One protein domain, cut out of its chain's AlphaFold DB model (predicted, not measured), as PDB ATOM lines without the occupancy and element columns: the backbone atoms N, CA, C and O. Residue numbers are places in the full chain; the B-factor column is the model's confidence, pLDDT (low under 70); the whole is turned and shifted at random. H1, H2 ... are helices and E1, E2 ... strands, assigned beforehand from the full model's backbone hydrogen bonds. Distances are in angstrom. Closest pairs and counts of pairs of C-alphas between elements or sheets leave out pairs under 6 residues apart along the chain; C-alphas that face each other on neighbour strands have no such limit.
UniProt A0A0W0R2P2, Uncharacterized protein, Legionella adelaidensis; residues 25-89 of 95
ATOM      1  N   ARG A  25      24.892 -23.387   2.046       64.25
ATOM      2  CA  ARG A  25      24.019 -23.499   0.866       64.25
ATOM      3  C   ARG A  25      23.669 -24.939   0.488       64.25
ATOM      4  O   ARG A  25      23.256 -25.171  -0.644       64.25
ATOM      5  N   PHE A  26      23.779 -25.885   1.428       52.31
ATOM      6  CA  PHE A  26      23.299 -27.265   1.257       52.31
ATOM      7  C   PHE A  26      23.852 -27.938  -0.020       52.31
ATOM      8  O   PHE A  26      23.108 -28.454  -0.853       52.31
ATOM      9  N   ARG A  27      25.175 -27.903  -0.217       55.84
ATOM     10  CA  ARG A  27      25.825 -28.592  -1.343       55.84
ATOM     11  C   ARG A  27      26.591 -29.811  -0.845       55.84
ATOM     12  O   ARG A  27      27.484 -29.694  -0.018       55.84
ATOM     13  N   TRP A  28      26.186 -30.970  -1.355       53.56
ATOM     14  CA  TRP A  28      26.586 -32.306  -0.903       53.56
ATOM     15  C   TRP A  28      27.792 -32.884  -1.657       53.56
ATOM     16  O   TRP A  28      28.239 -33.983  -1.353       53.56
ATOM     17  N   GLU A  29      28.334 -32.151  -2.630       56.47
ATOM     18  CA  GLU A  29      29.309 -32.672  -3.594       56.47
ATOM     19  C   GLU A  29      30.594 -31.841  -3.571       56.47
ATOM     20  O   GLU A  29      30.982 -31.192  -4.541       56.47
ATOM     21  N   CYS A  30      31.245 -31.842  -2.410       64.69
ATOM     22  CA  CYS A  30      32.605 -31.345  -2.299       64.69
ATOM     23  C   CYS A  30      33.575 -32.297  -2.990       64.69
ATOM     24  O   CYS A  30      34.088 -33.233  -2.371       64.69
ATOM     25  N   ASP A  31      33.913 -31.996  -4.236       65.75
ATOM     26  CA  ASP A  31      35.103 -32.575  -4.842       65.75
ATOM     27  C   ASP A  31      36.332 -31.891  -4.235       65.75
ATOM     28  O   ASP A  31      36.721 -30.774  -4.598       65.75
ATOM     29  N   LEU A  32      36.931 -32.560  -3.254       72.88
ATOM     30  CA  LEU A  32      38.297 -32.289  -2.837       72.88
ATOM     31  C   LEU A  32      39.212 -33.057  -3.788       72.88
ATOM     32  O   LEU A  32      39.038 -34.254  -3.974       72.88
ATOM     33  N   CYS A  33      40.220 -32.382  -4.343       76.62
ATOM     34  CA  CYS A  33      41.255 -33.003  -5.179       76.62
ATOM     35  C   CYS A  33      42.559 -33.204  -4.380       76.62
ATOM     36  O   CYS A  33      43.542 -32.486  -4.612       76.62
ATOM     37  N   PRO A  34      42.581 -34.097  -3.378       79.25
ATOM     38  CA  PRO A  34      43.767 -34.389  -2.600       79.25
ATOM     39  C   PRO A  34      44.794 -35.118  -3.455       79.25
ATOM     40  O   PRO A  34      44.487 -35.727  -4.483       79.25
ATOM     41  N   ARG A  35      46.041 -35.104  -3.001       82.38
ATOM     42  CA  ARG A  35      47.096 -35.892  -3.633       82.38
ATOM     43  C   ARG A  35      47.207 -37.242  -2.940       82.38
ATOM     44  O   ARG A  35      47.145 -37.312  -1.721       82.38
ATOM     45  N   LEU A  36      47.437 -38.299  -3.715       84.38
ATOM     46  CA  LEU A  36      47.747 -39.640  -3.195       84.38
ATOM     47  C   LEU A  36      49.226 -39.792  -2.802       84.38
ATOM     48  O   LEU A  36      49.615 -40.750  -2.142       84.38
ATOM     49  N   LYS A  37      50.066 -38.848  -3.234       83.81
ATOM     50  CA  LYS A  37      51.500 -38.812  -2.947       83.81
ATOM     51  C   LYS A  37      51.845 -37.549  -2.159       83.81
ATOM     52  O   LYS A  37      51.212 -36.513  -2.398       83.81
ATOM     53  N   PRO A  38      52.870 -37.605  -1.288       79.31
ATOM     54  CA  PRO A  38      53.393 -36.419  -0.633       79.31
ATOM     55  C   PRO A  38      53.746 -35.346  -1.660       79.31
ATOM     56  O   PRO A  38      54.260 -35.643  -2.740       79.31
ATOM     57  N   ALA A  39      53.496 -34.091  -1.310       77.50
ATOM     58  CA  ALA A  39      53.952 -32.945  -2.076       77.50
ATOM     59  C   ALA A  39      54.644 -31.958  -1.128       77.50
ATOM     60  O   ALA A  39      54.202 -31.843   0.015       77.50
ATOM     61  N   PRO A  40      55.675 -31.221  -1.576       73.12
ATOM     62  CA  PRO A  40      56.358 -30.235  -0.732       73.12
ATOM     63  C   PRO A  40      55.419 -29.169  -0.147       73.12
ATOM     64  O   PRO A  40      55.671 -28.629   0.922       73.12
ATOM     65  N   HIS A  41      54.314 -28.885  -0.838       72.62
ATOM     66  CA  HIS A  41      53.268 -27.940  -0.437       72.62
ATOM     67  C   HIS A  41      52.023 -28.614   0.164       72.62
ATOM     68  O   HIS A  41      50.972 -27.978   0.275       72.62
ATOM     69  N   ALA A  42      52.100 -29.902   0.511       77.12
ATOM     70  CA  ALA A  42      51.053 -30.544   1.292       77.12
ATOM     71  C   ALA A  42      51.051 -29.940   2.702       77.12
ATOM     72  O   ALA A  42      52.071 -29.910   3.383       77.12
ATOM     73  N   TYR A  43      49.896 -29.435   3.117       82.69
ATOM     74  CA  TYR A  43      49.692 -28.852   4.436       82.69
ATOM     75  C   TYR A  43      49.468 -29.928   5.498       82.69
ATOM     76  O   TYR A  43      49.976 -29.811   6.609       82.69
ATOM     77  N   SER A  44      48.707 -30.972   5.166       84.25
ATOM     78  CA  SER A  44      48.342 -32.020   6.116       84.25
ATOM     79  C   SER A  44      48.172 -33.372   5.431       84.25
ATOM     80  O   SER A  44      47.734 -33.446   4.280       84.25
ATOM     81  N   LEU A  45      48.517 -34.437   6.152       87.69
ATOM     82  CA  LEU A  45      48.162 -35.810   5.812       87.69
ATOM     83  C   LEU A  45      46.855 -36.161   6.530       87.69
ATOM     84  O   LEU A  45      46.687 -35.873   7.713       87.69
ATOM     85  N   VAL A  46      45.942 -36.805   5.815       87.12
ATOM     86  CA  VAL A  46      44.642 -37.253   6.312       87.12
ATOM     87  C   VAL A  46      44.455 -38.723   5.948       87.12
ATOM     88  O   VAL A  46      44.814 -39.150   4.849       87.12
ATOM     89  N   TYR A  47      43.895 -39.491   6.876       87.50
ATOM     90  CA  TYR A  47      43.490 -40.876   6.688       87.50
ATOM     91  C   TYR A  47      41.987 -40.948   6.468       87.50
ATOM     92  O   TYR A  47      41.221 -40.502   7.311       87.50
ATOM     93  N   CYS A  48      41.571 -41.517   5.348       84.00
ATOM     94  CA  CYS A  48      40.175 -41.739   4.997       84.00
ATOM     95  C   CYS A  48      39.989 -43.248   4.818       84.00
ATOM     96  O   CYS A  48      40.386 -43.802   3.789       84.00
ATOM     97  N   GLY A  49      39.546 -43.933   5.877       83.50
ATOM     98  CA  GLY A  49      39.658 -45.391   5.970       83.50
ATOM     99  C   GLY A  49      41.120 -45.845   5.848       83.50
ATOM    100  O   GLY A  49      41.977 -45.432   6.628       83.50
ATOM    101  N   ASN A  50      41.421 -46.655   4.828       82.88
ATOM    102  CA  ASN A  50      42.783 -47.123   4.528       82.88
ATOM    103  C   ASN A  50      43.562 -46.203   3.568       82.88
ATOM    104  O   ASN A  50      44.738 -46.449   3.279       82.88
ATOM    105  N   THR A  51      42.930 -45.137   3.073       84.69
ATOM    106  CA  THR A  51      43.502 -44.254   2.054       84.69
ATOM    107  C   THR A  51      44.228 -43.075   2.688       84.69
ATOM    108  O   THR A  51      43.711 -42.402   3.579       84.69
ATOM    109  N   ARG A  52      45.439 -42.795   2.195       87.44
ATOM    110  CA  ARG A  52      46.257 -41.645   2.604       87.44
ATOM    111  C   ARG A  52      46.090 -40.506   1.615       87.44
ATOM    112  O   ARG A  52      46.424 -40.654   0.441       87.44
ATOM    113  N   LEU A  53      45.612 -39.371   2.108       86.44
ATOM    114  CA  LEU A  53      45.351 -38.178   1.315       86.44
ATOM    115  C   LEU A  53      46.195 -37.014   1.825       86.44
ATOM    116  O   LEU A  53      46.200 -36.695   3.011       86.44
ATOM    117  N   TYR A  54      46.899 -36.357   0.915       87.94
ATOM    118  CA  TYR A  54      47.690 -35.168   1.196       87.94
ATOM    119  C   TYR A  54      46.902 -33.941   0.753       87.94
ATOM    120  O   TYR A  54      46.628 -33.761  -0.440       87.94
ATOM    121  N   LEU A  55      46.532 -33.110   1.723       85.56
ATOM    122  CA  LEU A  55      45.725 -31.913   1.524       85.56
ATOM    123  C   LEU A  55      46.605 -30.674   1.517       85.56
ATOM    124  O   LEU A  55      47.531 -30.553   2.319       85.56
ATOM    125  N   ASN A  56      46.285 -29.713   0.657       87.44
ATOM    126  CA  ASN A  56      46.740 -28.338   0.846       87.44
ATOM    127  C   ASN A  56      45.906 -27.639   1.942       87.44
ATOM    128  O   ASN A  56      44.941 -28.198   2.465       87.44
ATOM    129  N   ARG A  57      46.274 -26.405   2.295       85.44
ATOM    130  CA  ARG A  57      45.624 -25.669   3.389       85.44
ATOM    131  C   ARG A  57      44.129 -25.435   3.152       85.44
ATOM    132  O   ARG A  57      43.332 -25.715   4.035       85.44
ATOM    133  N   GLN A  58      43.742 -25.010   1.949       83.19
ATOM    134  CA  GLN A  58      42.339 -24.767   1.598       83.19
ATOM    135  C   GLN A  58      41.496 -26.045   1.706       83.19
ATOM    136  O   GLN A  58      40.383 -26.025   2.225       83.19
ATOM    137  N   GLN A  59      42.035 -27.167   1.232       83.56
ATOM    138  CA  GLN A  59      41.388 -28.475   1.303       83.56
ATOM    139  C   GLN A  59      41.220 -28.945   2.749       83.56
ATOM    140  O   GLN A  59      40.157 -29.439   3.124       83.56
ATOM    141  N   TYR A  60      42.258 -28.760   3.563       85.50
ATOM    142  CA  TYR A  60      42.229 -29.084   4.983       85.50
ATOM    143  C   TYR A  60      41.206 -28.233   5.748       85.50
ATOM    144  O   TYR A  60      40.410 -28.773   6.511       85.50
ATOM    145  N   ASP A  61      41.164 -26.923   5.496       86.06
ATOM    146  CA  ASP A  61      40.213 -26.011   6.139       86.06
ATOM    147  C   ASP A  61      38.757 -26.369   5.791       86.06
ATOM    148  O   ASP A  61      37.877 -26.305   6.653       86.06
ATOM    149  N   THR A  62      38.501 -26.801   4.551       82.31
ATOM    150  CA  THR A  62      37.200 -27.352   4.142       82.31
ATOM    151  C   THR A  62      36.873 -28.622   4.919       82.31
ATOM    152  O   THR A  62      35.805 -28.695   5.523       82.31
ATOM    153  N   LEU A  63      37.786 -29.597   4.965       82.44
ATOM    154  CA  LEU A  63      37.569 -30.845   5.701       82.44
ATOM    155  C   LEU A  63      37.228 -30.576   7.176       82.44
ATOM    156  O   LEU A  63      36.226 -31.081   7.680       82.44
ATOM    157  N   VAL A  64      38.011 -29.729   7.849       84.75
ATOM    158  CA  VAL A  64      37.792 -29.366   9.258       84.75
ATOM    159  C   VAL A  64      36.460 -28.643   9.451       84.75
ATOM    160  O   VAL A  64      35.778 -28.863  10.450       84.75
ATOM    161  N   ARG A  65      36.050 -27.789   8.508       84.19
ATOM    162  CA  ARG A  65      34.748 -27.112   8.571       84.19
ATOM    163  C   ARG A  65      33.585 -28.109   8.528       84.19
ATOM    164  O   ARG A  65      32.656 -27.962   9.317       84.19
ATOM    165  N   TYR A  66      33.655 -29.118   7.659       81.06
ATOM    166  CA  TYR A  66      32.644 -30.180   7.576       81.06
ATOM    167  C   TYR A  66      32.629 -31.052   8.839       81.06
ATOM    168  O   TYR A  66      31.564 -31.277   9.411       81.06
ATOM    169  N   GLN A  67      33.808 -31.440   9.341       81.12
ATOM    170  CA  GLN A  67      33.940 -32.172  10.607       81.12
ATOM    171  C   GLN A  67      33.324 -31.405  11.787       81.12
ATOM    172  O   GLN A  67      32.569 -31.977  12.567       81.12
ATOM    173  N   ARG A  68      33.593 -30.095  11.908       83.81
ATOM    174  CA  ARG A  68      33.032 -29.239  12.974       83.81
ATOM    175  C   ARG A  68      31.515 -29.090  12.890       83.81
ATOM    176  O   ARG A  68      30.875 -28.894  13.915       83.81
ATOM    177  N   ALA A  69      30.953 -29.175  11.688       84.12
ATOM    178  CA  ALA A  69      29.510 -29.195  11.477       84.12
ATOM    179  C   ALA A  69      28.888 -30.586  11.714       84.12
ATOM    180  O   ALA A  69      27.678 -30.733  11.569       84.12
ATOM    181  N   ASN A  70      29.695 -31.595  12.076       79.38
ATOM    182  CA  ASN A  70      29.293 -32.997  12.201       79.38
ATOM    183  C   ASN A  70      28.667 -33.558  10.907       79.38
ATOM    184  O   ASN A  70      27.713 -34.332  10.935       79.38
ATOM    185  N   ILE A  71      29.191 -33.119   9.756       77.12
ATOM    186  CA  ILE A  71      28.761 -33.560   8.429       77.12
ATOM    187  C   ILE A  71      29.829 -34.496   7.868       77.12
ATOM    188  O   ILE A  71      30.978 -34.095   7.668       77.12
ATOM    189  N   ASN A  72      29.435 -35.731   7.557       71.88
ATOM    190  CA  ASN A  72      30.296 -36.664   6.838       71.88
ATOM    191  C   ASN A  72      30.468 -36.185   5.399       71.88
ATOM    192  O   ASN A  72      29.511 -36.117   4.629       71.88
ATOM    193  N   ILE A  73      31.701 -35.842   5.044       71.19
ATOM    194  CA  ILE A  73      32.039 -35.465   3.681       71.19
ATOM    195  C   ILE A  73      32.225 -36.735   2.842       71.19
ATOM    196  O   ILE A  73      33.005 -37.619   3.199       71.19
ATOM    197  N   VAL A  74      31.500 -36.834   1.729       70.69
ATOM    198  CA  VAL A  74      31.744 -37.866   0.720       70.69
ATOM    199  C   VAL A  74      32.826 -37.324  -0.204       70.69
ATOM    200  O   VAL A  74      32.590 -36.359  -0.927       70.69
ATOM    201  N   LEU A  75      34.024 -37.902  -0.147       72.50
ATOM    202  CA  LEU A  75      35.130 -37.476  -1.000       72.50
ATOM    203  C   LEU A  75      35.143 -38.282  -2.289       72.50
ATOM    204  O   LEU A  75      35.142 -39.511  -2.253       72.50
ATOM    205  N   LYS A  76      35.244 -37.581  -3.418       72.62
ATOM    206  CA  LYS A  76      35.649 -38.169  -4.691       72.62
ATOM    207  C   LYS A  76      37.071 -37.740  -5.008       72.62
ATOM    208  O   LYS A  76      37.359 -36.552  -5.096       72.62
ATOM    209  N   VAL A  77      37.961 -38.703  -5.202       70.81
ATOM    210  CA  VAL A  77      39.358 -38.467  -5.574       70.81
ATOM    211  C   VAL A  77      39.594 -39.134  -6.916       70.81
ATOM    212  O   VAL A  77      39.469 -40.344  -7.034       70.81
ATOM    213  N   ASN A  78      39.906 -38.346  -7.948       70.94
ATOM    214  CA  ASN A  78      40.068 -38.841  -9.325       70.94
ATOM    215  C   ASN A  78      38.861 -39.651  -9.850       70.94
ATOM    216  O   ASN A  78      39.031 -40.561 -10.653       70.94
ATOM    217  N   GLY A  79      37.644 -39.326  -9.401       72.06
ATOM    218  CA  GLY A  79      36.421 -40.043  -9.780       72.06
ATOM    219  C   GLY A  79      36.110 -41.285  -8.937       72.06
ATOM    220  O   GLY A  79      35.041 -41.865  -9.109       72.06
ATOM    221  N   GLU A  80      36.980 -41.658  -7.997       75.38
ATOM    222  CA  GLU A  80      36.743 -42.752  -7.053       75.38
ATOM    223  C   GLU A  80      36.213 -42.221  -5.723       75.38
ATOM    224  O   GLU A  80      36.717 -41.234  -5.183       75.38
ATOM    225  N   TYR A  81      35.198 -42.890  -5.179       78.75
ATOM    226  CA  TYR A  81      34.706 -42.602  -3.838       78.75
ATOM    227  C   TYR A  81      35.711 -43.097  -2.804       78.75
ATOM    228  O   TYR A  81      36.162 -44.239  -2.870       78.75
ATOM    229  N   ILE A  82      36.034 -42.240  -1.840       77.81
ATOM    230  CA  ILE A  82      36.904 -42.592  -0.724       77.81
ATOM    231  C   ILE A  82      36.074 -42.746   0.546       77.81
ATOM    232  O   ILE A  82      35.190 -41.932   0.829       77.81
ATOM    233  N   ASP A  83      36.404 -43.775   1.321       75.38
ATOM    234  CA  ASP A  83      35.770 -44.066   2.601       75.38
ATOM    235  C   ASP A  83      35.881 -42.887   3.576       75.38
ATOM    236  O   ASP A  83      36.949 -42.309   3.779       75.38
ATOM    237  N   SER A  84      34.765 -42.556   4.221       73.44
ATOM    238  CA  SER A  84      34.684 -41.581   5.312       73.44
ATOM    239  C   SER A  84      34.499 -42.320   6.653       73.44
ATOM    240  O   SER A  84      34.000 -43.447   6.645       73.44
ATOM    241  N   PRO A  85      34.886 -41.747   7.811       77.44
ATOM    242  CA  PRO A  85      35.388 -40.391   8.023       77.44
ATOM    243  C   PRO A  85      36.871 -40.230   7.675       77.44
ATOM    244  O   PRO A  85      37.692 -41.129   7.842       77.44
ATOM    245  N   CYS A  86      37.212 -39.027   7.229       81.00
ATOM    246  CA  CYS A  86      38.584 -38.603   7.005       81.00
ATOM    247  C   CYS A  86      39.139 -37.937   8.262       81.00
ATOM    248  O   CYS A  86      38.559 -36.950   8.705       81.00
ATOM    249  N   VAL A  87      40.245 -38.427   8.820       83.62
ATOM    250  CA  VAL A  87      40.854 -37.957  10.074       83.62
ATOM    251  C   VAL A  87      42.304 -37.491   9.866       83.62
ATOM    252  O   VAL A  87      43.065 -38.164   9.170       83.62
ATOM    253  N   PRO A  88      42.732 -36.343  10.421       81.50
ATOM    254  CA  PRO A  88      44.110 -35.871  10.272       81.50
ATOM    255  C   PRO A  88      45.138 -36.802  10.930       81.50
ATOM    256  O   PRO A  88      44.940 -37.294  12.037       81.50
ATOM    257  N   ALA A  89      46.278 -36.989  10.271       74.88
ATOM    258  CA  ALA A  89      47.393 -37.818  10.712       74.88
ATOM    259  C   ALA A  89      48.325 -37.078  11.691       74.88
ATOM    260  O   ALA A  89      49.470 -36.802  11.352       74.88
TER     261      ALA A  89
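Overview. This is residues 25 to 89 of the 95 residues of an uncharacterized protein of Legionella adelaidensis (UniProt A0A0W0R2P2). A small sheet of three short strands, E2, E1 and E5, has one helix, H1, crossing over one of its faces, while a small separate hairpin, E3 and E4, sits off the sheet near the turn from E1 to E2. A long stretch with no named element, residues 25 to 43, comes first and makes the longest axis. The printed part has 65 residues with one named helix and five named strands, in the order E1, E2, H1, E3, E4, E5; the class is mixed, with under half of the residues in named elements. The sheet's order is E2, E1, E5, all antiparallel. The whole is compact, with a radius of gyration of the C-alphas of 10.9 A, and only just elongated, spanning 33 by 22 by 17 A.

Arrangement. After residues 25 to 43, E1, residues 44 to 48, and E2, residues 51 to 55, form a hairpin, antiparallel at 150 degrees between their directions; N 46 and O 53 are 2.8 A apart and N 53 and O 46 2.9 A, within hydrogen-bond range. E1 is the inner strand, and E5, residues 86 to 88, is its other neighbour, antiparallel at 146 degrees, with N 87 and O 47 at 2.7 A. H1, residues 57 to 68, is on this sheet at a height over the sheet of 9.4 A, two layers with the helix on one face. It runs across the strands, at 65 degrees to E5 on the local plane. It lies over E5 and only just over E2, on which 3 of its C-alphas fall. The closest C-alphas of H1 and E1 are those of Tyr 60 and Ser 44, 6.9 A apart. In H1 every O i to N i+4 pair is within hydrogen-bond range. E3, residues 75 to 77, and E4, residues 80 to 82, form a second hairpin, antiparallel at 135 degrees, with N 77 and O 80 at 2.8 A. The closest C-alphas of E4 and E1 are those of Ile 82 and Cys 48, 6.6 A apart. H1 and E4 are apart, and so are E3 and E5.

Along the chain. E1 begins at C-alpha 44 (48.342, -32.020, 6.116) and is 12.7 A long; E2 is 12.6 A. H1 starts at C-alpha 57 (45.624, -25.669, 3.389) and is 16.2 A long. E3 and E4 are 6.3 A each. E5, 7.0 A long, ends at C-alpha 88 (44.110, -35.871, 10.272).

Size, cuts and confidence. The two C-alphas farthest apart, those of Phe 26 and Pro 40, are 33.3 A apart. The printed part has no cut and no long link; the link from H1 to E3, 6 residues, is short. The mean pLDDT of the printed part is 78.0, and residues 25 to 31 are under 70.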